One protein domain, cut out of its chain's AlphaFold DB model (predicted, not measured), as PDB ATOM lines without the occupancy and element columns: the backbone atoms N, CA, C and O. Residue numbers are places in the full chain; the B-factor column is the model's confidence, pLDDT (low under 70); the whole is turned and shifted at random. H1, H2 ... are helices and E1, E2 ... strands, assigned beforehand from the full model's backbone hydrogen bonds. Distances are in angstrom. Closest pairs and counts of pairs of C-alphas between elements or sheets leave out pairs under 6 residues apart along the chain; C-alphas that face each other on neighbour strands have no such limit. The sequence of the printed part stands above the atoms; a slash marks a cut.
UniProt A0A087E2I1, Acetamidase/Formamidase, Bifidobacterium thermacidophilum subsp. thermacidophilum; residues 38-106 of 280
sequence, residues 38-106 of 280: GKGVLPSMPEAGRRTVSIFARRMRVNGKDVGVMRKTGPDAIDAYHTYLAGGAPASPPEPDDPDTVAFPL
ATOM      1  N   GLY A  38     166.322 124.425 266.191       79.88
ATOM      2  CA  GLY A  38     167.751 124.362 265.855       79.88
ATOM      3  C   GLY A  38     168.070 123.251 264.854       79.88
ATOM      4  O   GLY A  38     169.116 122.615 264.949       79.88
ATOM      5  N   LYS A  39     167.127 122.960 263.952       85.06
ATOM      6  CA  LYS A  39     167.290 121.990 262.861       85.06
ATOM      7  C   LYS A  39     167.461 122.721 261.524       85.06
ATOM      8  O   LYS A  39     167.530 123.944 261.485       85.06
ATOM      9  N   GLY A  40     167.542 121.962 260.441       88.81
ATOM     10  CA  GLY A  40     167.919 122.431 259.112       88.81
ATOM     11  C   GLY A  40     169.213 121.759 258.665       88.81
ATOM     12  O   GLY A  40     169.828 121.002 259.422       88.81
ATOM     13  N   VAL A  41     169.656 122.060 257.448       91.94
ATOM     14  CA  VAL A  41     170.913 121.527 256.893       91.94
ATOM     15  C   VAL A  41     172.131 122.064 257.655       91.94
ATOM     16  O   VAL A  41     173.150 121.382 257.760       91.94
ATOM     17  N   LEU A  42     172.007 123.252 258.259       89.75
ATOM     18  CA  LEU A  42     173.004 123.851 259.150       89.75
ATOM     19  C   LEU A  42     172.420 124.062 260.563       89.75
ATOM     20  O   LEU A  42     172.039 125.183 260.901       89.75
ATOM     21  N   PRO A  43     172.382 123.025 261.424       81.94
ATOM     22  CA  PRO A  43     171.836 123.118 262.786       81.94
ATOM     23  C   PRO A  43     172.537 124.145 263.689       81.94
ATOM     24  O   PRO A  43     171.994 124.561 264.707       81.94
ATOM     25  N   SER A  44     173.768 124.533 263.342       78.75
ATOM     26  CA  SER A  44     174.539 125.555 264.057       78.75
ATOM     27  C   SER A  44     174.118 126.987 263.724       78.75
ATOM     28  O   SER A  44     174.622 127.912 264.357       78.75
ATOM     29  N   MET A  45     173.246 127.189 262.732       76.69
ATOM     30  CA  MET A  45     172.719 128.507 262.397       76.69
ATOM     31  C   MET A  45     171.505 128.857 263.269       76.69
ATOM     32  O   MET A  45     170.693 127.980 263.562       76.69
ATOM     33  N   PRO A  46     171.331 130.140 263.637       68.62
ATOM     34  CA  PRO A  46     172.258 131.251 263.394       68.62
ATOM     35  C   PRO A  46     173.487 131.200 264.323       68.62
ATOM     36  O   PRO A  46     173.408 130.735 265.460       68.62
ATOM     37  N   GLU A  47     174.619 131.748 263.876       65.19
ATOM     38  CA  GLU A  47     175.734 132.035 264.784       65.19
ATOM     39  C   GLU A  47     175.323 133.100 265.829       65.19
ATOM     40  O   GLU A  47     174.514 133.983 265.546       65.19
ATOM     41  N   ALA A  48     175.911 133.026 267.034       55.03
ATOM     42  CA  ALA A  48     175.741 133.943 268.180       55.03
ATOM     43  C   ALA A  48     174.539 133.705 269.126       55.03
ATOM     44  O   ALA A  48     173.655 134.543 269.278       55.03
ATOM     45  N   GLY A  49     174.554 132.591 269.872       59.16
ATOM     46  CA  GLY A  49     173.773 132.434 271.116       59.16
ATOM     47  C   GLY A  49     172.247 132.330 270.967       59.16
ATOM     48  O   GLY A  49     171.563 132.029 271.947       59.16
ATOM     49  N   ARG A  50     171.711 132.522 269.758       64.88
ATOM     50  CA  ARG A  50     170.305 132.309 269.404       64.88
ATOM     51  C   ARG A  50     170.120 130.866 268.943       64.88
ATOM     52  O   ARG A  50     170.843 130.395 268.077       64.88
ATOM     53  N   ARG A  51     169.151 130.155 269.526       67.12
ATOM     54  CA  ARG A  51     168.870 128.746 269.180       67.12
ATOM     55  C   ARG A  51     167.939 128.580 267.975       67.12
ATOM     56  O   ARG A  51     167.877 127.493 267.419       67.12
ATOM     57  N   THR A  52     167.181 129.617 267.628       81.75
ATOM     58  CA  THR A  52     166.136 129.588 266.598       81.75
ATOM     59  C   THR A  52     165.950 130.976 266.000       81.75
ATOM     60  O   THR A  52     166.140 131.977 266.692       81.75
ATOM     61  N   VAL A  53     165.526 131.009 264.745       86.88
ATOM     62  CA  VAL A  53     165.149 132.182 263.960       86.88
ATOM     63  C   VAL A  53     163.809 131.883 263.307       86.88
ATOM     64  O   VAL A  53     163.582 130.781 262.799       86.88
ATOM     65  N   SER A  54     162.920 132.867 263.313       90.88
ATOM     66  CA  SER A  54     161.642 132.812 262.605       90.88
ATOM     67  C   SER A  54     161.452 134.128 261.863       90.88
ATOM     68  O   SER A  54     161.230 135.154 262.491       90.88
ATOM     69  N   ILE A  55     161.565 134.133 260.541       92.88
ATOM     70  CA  ILE A  55     161.426 135.339 259.728       92.88
ATOM     71  C   ILE A  55     159.998 135.441 259.212       92.88
ATOM     72  O   ILE A  55     159.481 134.518 258.586       92.88
ATOM     73  N   PHE A  56     159.368 136.581 259.477       92.75
ATOM     74  CA  PHE A  56     158.081 136.925 258.892       92.75
ATOM     75  C   PHE A  56     158.271 137.330 257.431       92.75
ATOM     76  O   PHE A  56     159.113 138.180 257.123       92.75
ATOM     77  N   ALA A  57     157.445 136.777 256.548       95.19
ATOM     78  CA  ALA A  57     157.326 137.253 255.181       95.19
ATOM     79  C   ALA A  57     155.872 137.594 254.872       95.19
ATOM     80  O   ALA A  57     154.945 136.899 255.292       95.19
ATOM     81  N   ARG A  58     155.670 138.665 254.114       95.38
ATOM     82  CA  ARG A  58     154.351 139.114 253.681       95.38
ATOM     83  C   ARG A  58     154.081 138.640 252.262       95.38
ATOM     84  O   ARG A  58     154.944 138.753 251.398       95.38
ATOM     85  N   ARG A  59     152.868 138.165 252.003       95.62
ATOM     86  CA  ARG A  59     152.337 137.985 250.654       95.62
ATOM     87  C   ARG A  59     151.823 139.328 250.150       95.62
ATOM     88  O   ARG A  59     150.949 139.945 250.755       95.62
ATOM     89  N   MET A  60     152.332 139.758 249.008       94.62
ATOM     90  CA  MET A  60     151.973 141.022 248.373       94.62
ATOM     91  C   MET A  60     151.735 140.818 246.884       94.62
ATOM     92  O   MET A  60     152.204 139.843 246.306       94.62
ATOM     93  N   ARG A  61     151.030 141.758 246.248       92.81
ATOM     94  CA  ARG A  61     150.861 141.764 244.794       92.81
ATOM     95  C   ARG A  61     151.654 142.907 244.179       92.81
ATOM     96  O   ARG A  61     151.315 144.070 244.377       92.81
ATOM     97  N   VAL A  62     152.686 142.574 243.411       89.69
ATOM     98  CA  VAL A  62     153.585 143.533 242.752       89.69
ATOM     99  C   VAL A  62     153.535 143.288 241.249       89.69
ATOM    100  O   VAL A  62     153.729 142.165 240.789       89.69
ATOM    101  N   ASN A  63     153.232 144.328 240.465       89.62
ATOM    102  CA  ASN A  63     153.104 144.241 239.001       89.62
ATOM    103  C   ASN A  63     152.192 143.086 238.533       89.62
ATOM    104  O   ASN A  63     152.477 142.394 237.558       89.62
ATOM    105  N   GLY A  64     151.100 142.846 239.265       90.62
ATOM    106  CA  GLY A  64     150.126 141.801 238.953       90.62
ATOM    107  C   GLY A  64     150.512 140.381 239.383       90.62
ATOM    108  O   GLY A  64     149.662 139.501 239.241       90.62
ATOM    109  N   LYS A  65     151.706 140.160 239.950       91.62
ATOM    110  CA  LYS A  65     152.180 138.860 240.450       91.62
ATOM    111  C   LYS A  65     152.156 138.809 241.974       91.62
ATOM    112  O   LYS A  65     152.463 139.810 242.620       91.62
ATOM    113  N   ASP A  66     151.814 137.650 242.525       94.12
ATOM    114  CA  ASP A  66     151.932 137.409 243.960       94.12
ATOM    115  C   ASP A  66     153.398 137.116 244.311       94.12
ATOM    116  O   ASP A  66     154.061 136.303 243.663       94.12
ATOM    117  N   VAL A  67     153.909 137.822 245.315       96.38
ATOM    118  CA  VAL A  67     155.293 137.740 245.784       96.38
ATOM    119  C   VAL A  67     155.335 137.636 247.303       96.38
ATOM    120  O   VAL A  67     154.494 138.207 248.000       96.38
ATOM    121  N   GLY A  68     156.319 136.902 247.810       97.06
ATOM    122  CA  GLY A  68     156.720 136.931 249.209       97.06
ATOM    123  C   GLY A  68     157.736 138.045 249.409       97.06
ATOM    124  O   GLY A  68     158.627 138.209 248.580       97.06
ATOM    125  N   VAL A  69     157.598 138.822 250.479       96.25
ATOM    126  CA  VAL A  69     158.504 139.924 250.820       96.25
ATOM    127  C   VAL A  69     158.971 139.752 252.253       96.25
ATOM    128  O   VAL A  69     158.151 139.679 253.169       96.25
ATOM    129  N   MET A  70     160.284 139.701 252.460       94.88
ATOM    130  CA  MET A  70     160.884 139.602 253.791       94.88
ATOM    131  C   MET A  70     162.037 140.586 253.950       94.88
ATOM    132  O   MET A  70     162.639 141.025 252.966       94.88
ATOM    133  N   ARG A  71     162.355 140.925 255.201       92.44
ATOM    134  CA  ARG A  71     163.526 141.750 255.509       92.44
ATOM    135  C   ARG A  71     164.813 140.948 255.335       92.44
ATOM    136  O   ARG A  71     164.856 139.752 255.612       92.44
ATOM    137  N   LYS A  72     165.868 141.635 254.906       92.38
ATOM    138  CA  LYS A  72     167.239 141.124 254.860       92.38
ATOM    139  C   LYS A  72     167.914 141.238 256.222       92.38
ATOM    140  O   LYS A  72     168.775 140.420 256.535       92.38
ATOM    141  N   THR A  73     167.535 142.240 257.018       89.19
ATOM    142  CA  THR A  73     168.097 142.491 258.348       89.19
ATOM    143  C   THR A  73     167.016 142.837 259.377       89.19
ATOM    144  O   THR A  73     165.839 142.987 259.051       89.19
ATOM    145  N   GLY A  74     167.409 142.939 260.650       85.56
ATOM    146  CA  GLY A  74     166.523 143.353 261.738       85.56
ATOM    147  C   GLY A  74     166.067 142.213 262.657       85.56
ATOM    148  O   GLY A  74     166.631 141.117 262.610       85.56
ATOM    149  N   PRO A  75     165.101 142.493 263.552       84.56
ATOM    150  CA  PRO A  75     164.594 141.511 264.502       84.56
ATOM    151  C   PRO A  75     163.839 140.391 263.783       84.56
ATOM    152  O   PRO A  75     163.134 140.634 262.801       84.56
ATOM    153  N   ASP A  76     163.944 139.174 264.310       87.31
ATOM    154  CA  ASP A  76     163.083 138.078 263.873       87.31
ATOM    155  C   ASP A  76     161.673 138.200 264.498       87.31
ATOM    156  O   ASP A  76     161.381 139.096 265.297       87.31
ATOM    157  N   ALA A  77     160.756 137.309 264.122       86.00
ATOM    158  CA  ALA A  77     159.382 137.310 264.614       86.00
ATOM    159  C   ALA A  77     159.288 137.061 266.131       86.00
ATOM    160  O   ALA A  77     158.346 137.536 266.768       86.00
ATOM    161  N   ILE A  78     160.256 136.353 266.721       85.38
ATOM    162  CA  ILE A  78     160.308 136.092 268.164       85.38
ATOM    163  C   ILE A  78     160.691 137.386 268.893       85.38
ATOM    164  O   ILE A  78     159.995 137.794 269.826       85.38
ATOM    165  N   ASP A  79     161.727 138.086 268.432       86.62
ATOM    166  CA  ASP A  79     162.135 139.393 268.964       86.62
ATOM    167  C   ASP A  79     161.014 140.429 268.847       86.62
ATOM    168  O   ASP A  79     160.743 141.183 269.789       86.62
ATOM    169  N   ALA A  80     160.348 140.468 267.689       85.12
ATOM    170  CA  ALA A  80     159.235 141.372 267.438       85.12
ATOM    171  C   ALA A  80     158.076 141.103 268.412       85.12
ATOM    172  O   ALA A  80     157.508 142.041 268.976       85.12
ATOM    173  N   TYR A  81     157.772 139.829 268.674       85.81
ATOM    174  CA  TYR A  81     156.757 139.434 269.645       85.81
ATOM    175  C   TYR A  81     157.138 139.822 271.082       85.81
ATOM    176  O   TYR A  81     156.318 140.392 271.804       85.81
ATOM    177  N   HIS A  82     158.386 139.596 271.499       88.25
ATOM    178  CA  HIS A  82     158.860 140.020 272.822       88.25
ATOM    179  C   HIS A  82     158.838 141.541 272.997       88.25
ATOM    180  O   HIS A  82     158.444 142.030 274.056       88.25
ATOM    181  N   THR A  83     159.203 142.290 271.955       88.00
ATOM    182  CA  THR A  83     159.129 143.758 271.946       88.00
ATOM    183  C   THR A  83     157.694 144.231 272.148       88.00
ATOM    184  O   THR A  83     157.445 145.086 272.998       88.00
ATOM    185  N   TYR A  84     156.741 143.629 271.431       86.88
ATOM    186  CA  TYR A  84     155.316 143.914 271.594       86.88
ATOM    187  C   TYR A  84     154.828 143.630 273.024       86.88
ATOM    188  O   TYR A  84     154.180 144.482 273.631       86.88
ATOM    189  N   LEU A  85     155.189 142.479 273.607       90.94
ATOM    190  CA  LEU A  85     154.828 142.140 274.993       90.94
ATOM    191  C   LEU A  85     155.418 143.110 276.027       90.94
ATOM    192  O   LEU A  85     154.812 143.330 277.074       90.94
ATOM    193  N   ALA A  86     156.576 143.705 275.738       92.75
ATOM    194  CA  ALA A  86     157.201 144.731 276.569       92.75
ATOM    195  C   ALA A  86     156.604 146.142 276.364       92.75
ATOM    196  O   ALA A  86     157.096 147.104 276.956       92.75
ATOM    197  N   GLY A  87     155.563 146.286 275.536       91.88
ATOM    198  CA  GLY A  87     154.934 147.570 275.212       91.88
ATOM    199  C   GLY A  87     155.698 148.402 274.176       91.88
ATOM    200  O   GLY A  87     155.406 149.585 274.007       91.88
ATOM    201  N   GLY A  88     156.683 147.810 273.496       88.12
ATOM    202  CA  GLY A  88     157.405 148.440 272.396       88.12
ATOM    203  C   GLY A  88     156.599 148.446 271.095       88.12
ATOM    204  O   GLY A  88     155.684 147.644 270.897       88.12
ATOM    205  N   ALA A  89     156.958 149.350 270.183       80.50
ATOM    206  CA  ALA A  89     156.394 149.348 268.839       80.50
ATOM    207  C   ALA A  89     156.930 148.139 268.046       80.50
ATOM    208  O   ALA A  89     158.139 147.886 268.084       80.50
ATOM    209  N   PRO A  90     156.075 147.393 267.324       71.12
ATOM    210  CA  PRO A  90     156.540 146.322 266.454       71.12
ATOM    211  C   PRO A  90     157.392 146.891 265.313       71.12
ATOM    212  O   PRO A  90     157.220 148.043 264.905       71.12
ATOM    213  N   ALA A  91     158.293 146.068 264.774       75.00
ATOM    214  CA  ALA A  91     159.012 146.416 263.554       75.00
ATOM    215  C   ALA A  91     158.014 146.704 262.422       75.00
ATOM    216  O   ALA A  91     156.982 146.036 262.305       75.00
ATOM    217  N   SER A  92     158.319 147.692 261.579       79.50
ATOM    218  CA  SER A  92     157.496 147.979 260.408       79.50
ATOM    219  C   SER A  92     157.394 146.732 259.518       79.50
ATOM    220  O   SER A  92     158.413 146.051 259.320       79.50
ATOM    221  N   PRO A  93     156.213 146.430 258.952       82.12
ATOM    222  CA  PRO A  93     156.066 145.347 257.985       82.12
ATOM    223  C   PRO A  93     157.067 145.484 256.826       82.12
ATOM    224  O   PRO A  93     157.466 146.606 256.504       82.12
ATOM    225  N   PRO A  94     157.515 144.373 256.218       86.75
ATOM    226  CA  PRO A  94     158.347 144.437 255.023       86.75
ATOM    227  C   PRO A  94     157.532 144.988 253.841       86.75
ATOM    228  O   PRO A  94     156.411 144.536 253.595       86.75
ATOM    229  N   GLU A  95     158.110 145.945 253.114       87.62
ATOM    230  CA  GLU A  95     157.548 146.555 251.901       87.62
ATOM    231  C   GLU A  95     158.520 146.356 250.723       87.62
ATOM    232  O   GLU A  95     159.725 146.445 250.941       87.62
ATOM    233  N   PRO A  96     158.062 146.095 249.483       85.19
ATOM    234  CA  PRO A  96     158.937 145.674 248.382       85.19
ATOM    235  C   PRO A  96     159.939 146.735 247.904       85.19
ATOM    236  O   PRO A  96     160.922 146.397 247.247       85.19
ATOM    237  N   ASP A  97     159.654 148.013 248.146       88.06
ATOM    238  CA  ASP A  97     160.481 149.160 247.763       88.06
ATOM    239  C   ASP A  97     161.463 149.591 248.865       88.06
ATOM    240  O   ASP A  97     162.350 150.410 248.611       88.06
ATOM    241  N   ASP A  98     161.358 149.008 250.063       90.56
ATOM    242  CA  ASP A  98     162.341 149.180 251.130       90.56
ATOM    243  C   ASP A  98     163.662 148.502 250.704       90.56
ATOM    244  O   ASP A  98     163.681 147.290 250.455       90.56
ATOM    245  N   PRO A  99     164.789 149.241 250.636       93.25
ATOM    246  CA  PRO A  99     166.082 148.685 250.252       93.25
ATOM    247  C   PRO A  99     166.593 147.608 251.213       93.25
ATOM    248  O   PRO A  99     167.549 146.923 250.856       93.25
ATOM    249  N   ASP A 100     166.008 147.434 252.401       93.19
ATOM    250  CA  ASP A 100     166.288 146.342 253.338       93.19
ATOM    251  C   ASP A 100     165.393 145.106 253.121       93.19
ATOM    252  O   ASP A 100     165.416 144.169 253.913       93.19
ATOM    253  N   THR A 101     164.636 145.027 252.030       94.38
ATOM    254  CA  THR A 101     163.817 143.843 251.727       94.38
ATOM    255  C   THR A 101     164.308 143.067 250.514       94.38
ATOM    256  O   THR A 101     165.162 143.509 249.739       94.38
ATOM    257  N   VAL A 102     163.795 141.846 250.396       95.56
ATOM    258  CA  VAL A 102     163.875 141.005 249.205       95.56
ATOM    259  C   VAL A 102     162.472 140.511 248.871       95.56
ATOM    260  O   VAL A 102     161.692 140.201 249.774       95.56
ATOM    261  N   ALA A 103     162.168 140.431 247.576       95.44
ATOM    262  CA  ALA A 103     160.934 139.856 247.063       95.44
ATOM    263  C   ALA A 103     161.231 138.609 246.220       95.44
ATOM    264  O   ALA A 103     162.183 138.599 245.439       95.44
ATOM    265  N   PHE A 104     160.408 137.573 246.359       96.38
ATOM    266  CA  PHE A 104     160.537 136.302 245.644       96.38
ATOM    267  C   PHE A 104     159.162 135.799 245.174       96.38
ATOM    268  O   PHE A 104     158.143 136.182 245.756       96.38
ATOM    269  N   PRO A 105     159.090 134.998 244.093       96.44
ATOM    270  CA  PRO A 105     157.817 134.488 243.594       96.44
ATOM    271  C   PRO A 105     157.150 133.567 244.619       96.44
ATOM    272  O   PRO A 105     157.829 132.809 245.310       96.44
ATOM    273  N   LEU A 106     155.819 133.624 244.697       97.06
ATOM    274  CA  LEU A 106     155.040 132.610 245.403       97.06
ATOM    275  C   LEU A 106     154.605 131.519 244.429       97.06
ATOM    276  O   LEU A 106     154.078 131.819 243.357       97.06
TER     277      LEU A 106
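This is residues 38 to 106 of the 280 residues of the protein "Acetamidase/Formamidase" of Bifidobacterium thermacidophilum subsp. thermacidophilum (UniProt A0A087E2I1). A small, strongly twisted sheet is made of a long hairpin, E1 and E2, with the short strand E3 beside E2; helix H1 is set at the end of the sheet where E1 begins. A loop of residues 38 to 53 leads into that same end, and residues 86 to 100 run back from H1 to E3. The printed part has 69 residues, with three named strands and one named helix in the order E1, E2, H1, E3; the sheet order is E1, E2, E3, antiparallel throughout. The class is mixed, helices and strands, with under half of the residues in named elements. The whole is loose, with a radius of gyration of the C-alphas of 13.9 A, and flat, spanning 40 by 36 by 17 A.

Residues 38 to 53 hold no named element. E1, residues 54 to 62, begins at C-alpha 54 (161.642, 132.812, 262.605) and is 24.0 A long. E2, residues 65 to 71, is 19.1 A long. H1, residues 77 to 85, begins at C-alpha 77 (159.382, 137.310, 264.614). E3, residues 101 to 105, ends at C-alpha 105 (157.817, 134.488, 243.594).

E1 and E2 form an antiparallel hairpin at 146 degrees, with N 60 and O 67 within hydrogen-bond range at 2.8 A. E2 and E3 are antiparallel at 147 degrees, with N 68 and O 104 at 2.8 A. E1 and E3 are edge strands. H1 only grazes the sheet, with its residues 77 to 80; the closest C-alphas of E1 and H1, those of Ser 54 and Ala 77, are 5.4 A apart. In H1 every O i to N i+4 pair is within hydrogen-bond range.

The two C-alphas farthest apart, those of Gly 49 and Gly 64, are 41.0 A apart. The printed part has no cut. The link from H1 to E3 is long, with 15 residues. The mean pLDDT of the printed part is 86.8, and residues 46 to 51 are under 70.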